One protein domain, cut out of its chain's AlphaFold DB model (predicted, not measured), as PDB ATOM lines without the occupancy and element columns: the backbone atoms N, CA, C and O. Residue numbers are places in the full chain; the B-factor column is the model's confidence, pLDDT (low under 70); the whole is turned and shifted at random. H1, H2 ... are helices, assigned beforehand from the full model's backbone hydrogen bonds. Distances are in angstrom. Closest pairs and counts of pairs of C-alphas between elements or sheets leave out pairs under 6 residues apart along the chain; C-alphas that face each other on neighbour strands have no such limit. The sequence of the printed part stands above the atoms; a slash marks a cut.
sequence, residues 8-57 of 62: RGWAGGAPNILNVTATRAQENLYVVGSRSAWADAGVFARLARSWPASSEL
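What this domain is: This is residues 8 to 57 of the 62 residues of an uncharacterized protein of Methylobacterium aquaticum (UniProt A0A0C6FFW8). Four short helices are strung round in a compact whole: H1, H3 and residue 43 of H4 gather in one corner, H2 and H4 point away from it about perpendicular to each other, and a looping link leads from the far end of H2 to H3. Residues 23 to 28, of which 23 and 24 belong to H2, stick out at the turn of that loop, and a tail of residues 51 to 57 follows H4. The printed part has 50 residues, with four named helices in the order H1, H2, H3, H4 and no named strand, and its class is all helix. The whole is compact, with a radius of gyration of the C-alphas of 10.8 A, and spans 29 by 27 by 16 A.

How they stand to each other: Begin with H1, residues 8 to 12, and go on over the tight link to H2, residues 17 to 24. These two only just touch, and only at the corner by their link, with 3 pairs of C-alphas within 8 A; the closest are those of Ala 11 and Ile 17, 5.5 A apart. A short link of 10 residues leads to H3, residues 35 to 38, which is apart from H2. H1 and H3 are close but not clearly touching; their closest C-alphas are those of Arg 8 and Trp 38, 7.0 A apart. After a tight link comes H4, residues 43 to 50, which touches H3; look at the C-alphas of Trp 38 and Phe 44, the closest, 6.0 A apart. H4 is close to H1 but not clearly touching, with the closest C-alphas, Gly 12 and Val 43, 5.1 A apart. H4 and H2 are also close but not clearly touching: the closest C-alphas, Leu 18 and Val 43, are 7.5 A apart. The lines of H2 and H4 stand about perpendicular, at 76 degrees. In H1, H2 and H4 every O i to N i+4 pair is within hydrogen-bond range; H3 is too short for such a pair, and its one O i to N i+3 pair is within range.

Where its parts are: Find C-alpha 8 at (233.237, 174.044, 175.075), where H1 begins; it runs 6.0 A to C-alpha 12. H2 starts at C-alpha 17, (224.176, 171.500, 178.865), and covers 10.5 A to C-alpha 24. H3 runs 5.2 A from C-alpha 35 to C-alpha 38. H4 covers 11.1 A from C-alpha 43 and ends at C-alpha 50, (221.413, 168.335, 162.072).

The domain as a whole: The two C-alphas farthest apart are those of Ala 14 and Glu 56, 29.4 A. The printed part has no cut, and no link between its helices is long. The mean pLDDT of the printed part is 87.6; look for values under 70 at residue 15 and residues 55 to 57.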
ATOM      1  N   ARG A   8     234.058 174.750 176.076       90.31
ATOM      2  CA  ARG A   8     233.237 174.044 175.075       90.31
ATOM      3  C   ARG A   8     233.259 172.531 175.272       90.31
ATOM      4  O   ARG A   8     232.221 171.889 175.149       90.31
ATOM      5  N   GLY A   9     234.428 171.978 175.599       88.19
ATOM      6  CA  GLY A   9     234.579 170.563 175.937       88.19
ATOM      7  C   GLY A   9     233.730 170.169 177.145       88.19
ATOM      8  O   GLY A   9     233.020 169.173 177.082       88.19
ATOM      9  N   TRP A  10     233.729 170.991 178.200       87.62
ATOM     10  CA  TRP A  10     232.854 170.810 179.360       87.62
ATOM     11  C   TRP A  10     231.370 170.873 178.974       87.62
ATOM     12  O   TRP A  10     230.626 169.943 179.263       87.62
ATOM     13  N   ALA A  11     230.948 171.916 178.254       89.31
ATOM     14  CA  ALA A  11     229.543 172.103 177.890       89.31
ATOM     15  C   ALA A  11     228.998 170.981 176.983       89.31
ATOM     16  O   ALA A  11     227.825 170.616 177.085       89.31
ATOM     17  N   GLY A  12     229.836 170.456 176.080       89.75
ATOM     18  CA  GLY A  12     229.492 169.373 175.155       89.75
ATOM     19  C   GLY A  12     229.694 167.955 175.706       89.75
ATOM     20  O   GLY A  12     229.240 167.002 175.067       89.75
ATOM     21  N   GLY A  13     230.377 167.811 176.845       87.31
ATOM     22  CA  GLY A  13     230.598 166.555 177.571       87.31
ATOM     23  C   GLY A  13     229.517 166.290 178.622       87.31
ATOM     24  O   GLY A  13     228.623 167.101 178.803       87.31
ATOM     25  N   ALA A  14     229.544 165.144 179.306       82.88
ATOM     26  CA  ALA A  14     228.518 164.812 180.301       82.88
ATOM     27  C   ALA A  14     228.681 165.609 181.621       82.88
ATOM     28  O   ALA A  14     229.812 165.731 182.094       82.88
ATOM     29  N   PRO A  15     227.581 166.064 182.265       68.00
ATOM     30  CA  PRO A  15     226.214 166.161 181.742       68.00
ATOM     31  C   PRO A  15     226.109 167.342 180.761       68.00
ATOM     32  O   PRO A  15     226.326 168.490 181.142       68.00
ATOM     33  N   ASN A  16     225.797 167.072 179.489       81.69
ATOM     34  CA  ASN A  16     225.898 168.115 178.468       81.69
ATOM     35  C   ASN A  16     224.768 169.133 178.623       81.69
ATOM     36  O   ASN A  16     223.598 168.768 178.773       81.69
ATOM     37  N   ILE A  17     225.124 170.417 178.582       88.12
ATOM     38  CA  ILE A  17     224.176 171.500 178.865       88.12
ATOM     39  C   ILE A  17     223.040 171.541 177.834       88.12
ATOM     40  O   ILE A  17     221.936 171.957 178.162       88.12
ATOM     41  N   LEU A  18     223.282 171.025 176.623       88.81
ATOM     42  CA  LEU A  18     222.276 170.886 175.574       88.81
ATOM     43  C   LEU A  18     221.134 169.927 175.966       88.81
ATOM     44  O   LEU A  18     219.972 170.238 175.736       88.81
ATOM     45  N   ASN A  19     221.431 168.781 176.581       89.19
ATOM     46  CA  ASN A  19     220.411 167.831 177.037       89.19
ATOM     47  C   ASN A  19     219.608 168.404 178.205       89.19
ATOM     48  O   ASN A  19     218.397 168.194 178.298       89.19
ATOM     49  N   VAL A  20     220.279 169.128 179.104       91.19
ATOM     50  CA  VAL A  20     219.612 169.787 180.231       91.19
ATOM     51  C   VAL A  20     218.640 170.841 179.715       91.19
ATOM     52  O   VAL A  20     217.485 170.848 180.130       91.19
ATOM     53  N   THR A  21     219.060 171.691 178.775       91.31
ATOM     54  CA  THR A  21     218.164 172.706 178.209       91.31
ATOM     55  C   THR A  21     217.039 172.070 177.401       91.31
ATOM     56  O   THR A  21     215.893 172.459 177.586       91.31
ATOM     57  N   ALA A  22     217.317 171.042 176.596       89.88
ATOM     58  CA  ALA A  22     216.301 170.349 175.799       89.88
ATOM     59  C   ALA A  22     215.199 169.677 176.637       89.88
ATOM     60  O   ALA A  22     214.075 169.547 176.170       89.88
ATOM     61  N   THR A  23     215.504 169.260 177.868       92.19
ATOM     62  CA  THR A  23     214.531 168.600 178.763       92.19
ATOM     63  C   THR A  23     213.861 169.553 179.753       92.19
ATOM     64  O   THR A  23     212.900 169.168 180.416       92.19
ATOM     65  N   ARG A  24     214.368 170.786 179.890       93.06
ATOM     66  CA  ARG A  24     213.872 171.786 180.852       93.06
ATOM     67  C   ARG A  24     213.265 173.025 180.205       93.06
ATOM     68  O   ARG A  24     212.539 173.743 180.888       93.06
ATOM     69  N   ALA A  25     213.559 173.293 178.936       94.38
ATOM     70  CA  ALA A  25     212.898 174.350 178.188       94.38
ATOM     71  C   ALA A  25     211.397 174.045 178.100       94.38
ATOM     72  O   ALA A  25     211.006 172.944 177.726       94.38
ATOM     73  N   GLN A  26     210.569 175.014 178.484       94.75
ATOM     74  CA  GLN A  26     209.114 174.850 178.504       94.75
ATOM     75  C   GLN A  26     208.479 175.159 177.147       94.75
ATOM     76  O   GLN A  26     207.542 174.479 176.752       94.75
ATOM     77  N   GLU A  27     209.004 176.155 176.431       94.38
ATOM     78  CA  GLU A  27     208.432 176.597 175.154       94.38
ATOM     79  C   GLU A  27     209.468 176.586 174.031       94.38
ATOM     80  O   GLU A  27     209.376 175.786 173.107       94.38
ATOM     81  N   ASN A  28     210.490 177.444 174.121       90.56
ATOM     82  CA  ASN A  28     211.470 177.636 173.053       90.56
ATOM     83  C   ASN A  28     212.899 177.376 173.540       90.56
ATOM     84  O   ASN A  28     213.268 177.741 174.658       90.56
ATOM     85  N   LEU A  29     213.726 176.792 172.667       89.44
ATOM     86  CA  LEU A  29     215.151 176.571 172.899       89.44
ATOM     87  C   LEU A  29     215.961 177.265 171.806       89.44
ATOM     88  O   LEU A  29     215.862 176.926 170.630       89.44
ATOM     89  N   TYR A  30     216.806 178.208 172.216       88.62
ATOM     90  CA  TYR A  30     217.726 178.908 171.326       88.62
ATOM     91  C   TYR A  30     219.163 178.524 171.650       88.62
ATOM     92  O   TYR A  30     219.574 178.511 172.810       88.62
ATOM     93  N   VAL A  31     219.947 178.257 170.608       88.88
ATOM     94  CA  VAL A  31     221.390 178.039 170.720       88.88
ATOM     95  C   VAL A  31     222.092 179.154 169.962       88.88
ATOM     96  O   VAL A  31     221.978 179.251 168.743       88.88
ATOM     97  N   VAL A  32     222.816 180.004 170.691       88.25
ATOM     98  CA  VAL A  32     223.517 181.165 170.132       88.25
ATOM     99  C   VAL A  32     225.015 181.013 170.368       88.25
ATOM    100  O   VAL A  32     225.467 180.839 171.497       88.25
ATOM    101  N   GLY A  33     225.795 181.078 169.291       87.88
ATOM    102  CA  GLY A  33     227.250 180.977 169.340       87.88
ATOM    103  C   GLY A  33     227.870 180.807 167.955       87.88
ATOM    104  O   GLY A  33     227.177 180.585 166.965       87.88
ATOM    105  N   SER A  34     229.200 180.896 167.876       90.44
ATOM    106  CA  SER A  34     229.930 180.650 166.626       90.44
ATOM    107  C   SER A  34     229.805 179.180 166.208       90.44
ATOM    108  O   SER A  34     230.394 178.299 166.833       90.44
ATOM    109  N   ARG A  35     229.063 178.901 165.129       89.31
ATOM    110  CA  ARG A  35     228.831 177.527 164.651       89.31
ATOM    111  C   ARG A  35     230.133 176.761 164.419       89.31
ATOM    112  O   ARG A  35     230.254 175.635 164.883       89.31
ATOM    113  N   SER A  36     231.126 177.387 163.783       91.06
ATOM    114  CA  SER A  36     232.440 176.774 163.541       91.06
ATOM    115  C   SER A  36     233.190 176.466 164.836       91.06
ATOM    116  O   SER A  36     233.832 175.429 164.947       91.06
ATOM    117  N   ALA A  37     233.071 177.319 165.855       90.31
ATOM    118  CA  ALA A  37     233.676 177.062 167.154       90.31
ATOM    119  C   ALA A  37     233.015 175.878 167.890       90.31
ATOM    120  O   ALA A  37     233.689 175.177 168.642       90.31
ATOM    121  N   TRP A  38     231.715 175.655 167.713       91.69
ATOM    122  CA  TRP A  38     230.969 174.609 168.425       91.69
ATOM    123  C   TRP A  38     230.805 173.304 167.629       91.69
ATOM    124  O   TRP A  38     230.385 172.299 168.201       91.69
ATOM    125  N   ALA A  39     231.190 173.288 166.349       91.62
ATOM    126  CA  ALA A  39     231.058 172.135 165.457       91.62
ATOM    127  C   ALA A  39     231.840 170.888 165.911       91.62
ATOM    128  O   ALA A  39     231.453 169.780 165.552       91.62
ATOM    129  N   ASP A  40     232.867 171.061 166.746       89.94
ATOM    130  CA  ASP A  40     233.680 169.967 167.301       89.94
ATOM    131  C   ASP A  40     233.456 169.757 168.813       89.94
ATOM    132  O   ASP A  40     234.169 168.999 169.470       89.94
ATOM    133  N   ALA A  41     232.472 170.440 169.407       91.44
ATOM    134  CA  ALA A  41     232.241 170.447 170.852       91.44
ATOM    135  C   ALA A  41     231.240 169.362 171.292       91.44
ATOM    136  O   ALA A  41     230.088 169.650 171.621       91.44
ATOM    137  N   GLY A  42     231.674 168.099 171.316       91.25
ATOM    138  CA  GLY A  42     230.883 166.986 171.862       91.25
ATOM    139  C   GLY A  42     229.488 166.886 171.234       91.25
ATOM    140  O   GLY A  42     229.356 166.829 170.012       91.25
ATOM    141  N   VAL A  43     228.426 166.902 172.049       90.75
ATOM    142  CA  VAL A  43     227.041 166.823 171.535       90.75
ATOM    143  C   VAL A  43     226.643 167.981 170.613       90.75
ATOM    144  O   VAL A  43     225.794 167.795 169.739       90.75
ATOM    145  N   PHE A  44     227.277 169.154 170.730       92.44
ATOM    146  CA  PHE A  44     227.005 170.289 169.844       92.44
ATOM    147  C   PHE A  44     227.475 170.028 168.411       92.44
ATOM    148  O   PHE A  44     226.905 170.590 167.479       92.44
ATOM    149  N   ALA A  45     228.423 169.106 168.208       91.62
ATOM    150  CA  ALA A  45     228.811 168.651 166.878       91.62
ATOM    151  C   ALA A  45     227.639 167.993 166.137       91.62
ATOM    152  O   ALA A  45     227.466 168.175 164.932       91.62
ATOM    153  N   ARG A  46     226.798 167.240 166.862       91.69
ATOM    154  CA  ARG A  46     225.583 166.643 166.296       91.69
ATOM    155  C   ARG A  46     224.564 167.723 165.950       91.69
ATOM    156  O   ARG A  46     224.075 167.715 164.827       91.69
ATOM    157  N   LEU A  47     224.324 168.669 166.862       91.12
ATOM    158  CA  LEU A  47     223.428 169.807 166.630       91.12
ATOM    159  C   LEU A  47     223.844 170.616 165.393       91.12
ATOM    160  O   LEU A  47     223.017 170.893 164.532       91.12
ATOM    161  N   ALA A  48     225.133 170.938 165.271       91.81
ATOM    162  CA  ALA A  48     225.667 171.718 164.160       91.81
ATOM    163  C   ALA A  48     225.521 171.016 162.800       91.81
ATOM    164  O   ALA A  48     225.482 171.705 161.784       91.81
ATOM    165  N   ARG A  49     225.436 169.678 162.765       90.50
ATOM    166  CA  ARG A  49     225.170 168.909 161.538       90.50
ATOM    167  C   ARG A  49     223.684 168.768 161.232       90.50
ATOM    168  O   ARG A  49     223.320 168.761 160.064       90.50
ATOM    169  N   SER A  50     222.841 168.619 162.254       89.88
ATOM    170  CA  SER A  50     221.413 168.335 162.072       89.88
ATOM    171  C   SER A  50     220.531 169.576 161.971       89.88
ATOM    172  O   SER A  50     219.420 169.469 161.468       89.88
ATOM    173  N   TRP A  51     220.984 170.726 162.475       87.50
ATOM    174  CA  TRP A  51     220.193 171.954 162.511       87.50
ATOM    175  C   TRP A  51     220.836 173.050 161.643       87.50
ATOM    176  O   TRP A  51     221.998 173.397 161.882       87.50
ATOM    177  N   PRO A  52     220.130 173.596 160.637       83.19
ATOM    178  CA  PRO A  52     220.623 174.708 159.822       83.19
ATOM    179  C   PRO A  52     220.707 176.003 160.647       83.19
ATOM    180  O   PRO A  52     219.958 176.203 161.600       83.19
ATOM    181  N   ALA A  53     221.629 176.903 160.316       79.12
ATOM    182  CA  ALA A  53     221.737 178.185 161.004       79.12
ATOM    183  C   ALA A  53     220.471 179.014 160.760       79.12
ATOM    184  O   ALA A  53     219.854 178.917 159.707       79.12
ATOM    185  N   SER A  54     220.101 179.888 161.696       73.56
ATOM    186  CA  SER A  54     218.894 180.716 161.547       73.56
ATOM    187  C   SER A  54     218.910 181.626 160.313       73.56
ATOM    188  O   SER A  54     217.853 181.973 159.798       73.56
ATOM    189  N   SER A  55     220.093 181.982 159.804       66.81
ATOM    190  CA  SER A  55     220.250 182.683 158.520       66.81
ATOM    191  C   SER A  55     219.888 181.821 157.307       66.81
ATOM    192  O   SER A  55     219.583 182.358 156.253       66.81
ATOM    193  N   GLU A  56     219.933 180.501 157.459       66.38
ATOM    194  CA  GLU A  56     219.563 179.489 156.462       66.38
ATOM    195  C   GLU A  56     218.095 179.046 156.626       66.38
ATOM    196  O   GLU A  56     217.595 178.275 155.816       66.38
ATOM    197  N   LEU A  57     217.407 179.518 157.679       69.94
ATOM    198  CA  LEU A  57     216.019 179.167 158.007       69.94
ATOM    199  C   LEU A  57     214.969 180.148 157.454       69.94
ATOM    200  O   LEU A  57     213.780 179.864 157.562       69.94
TER     201      LEU A  57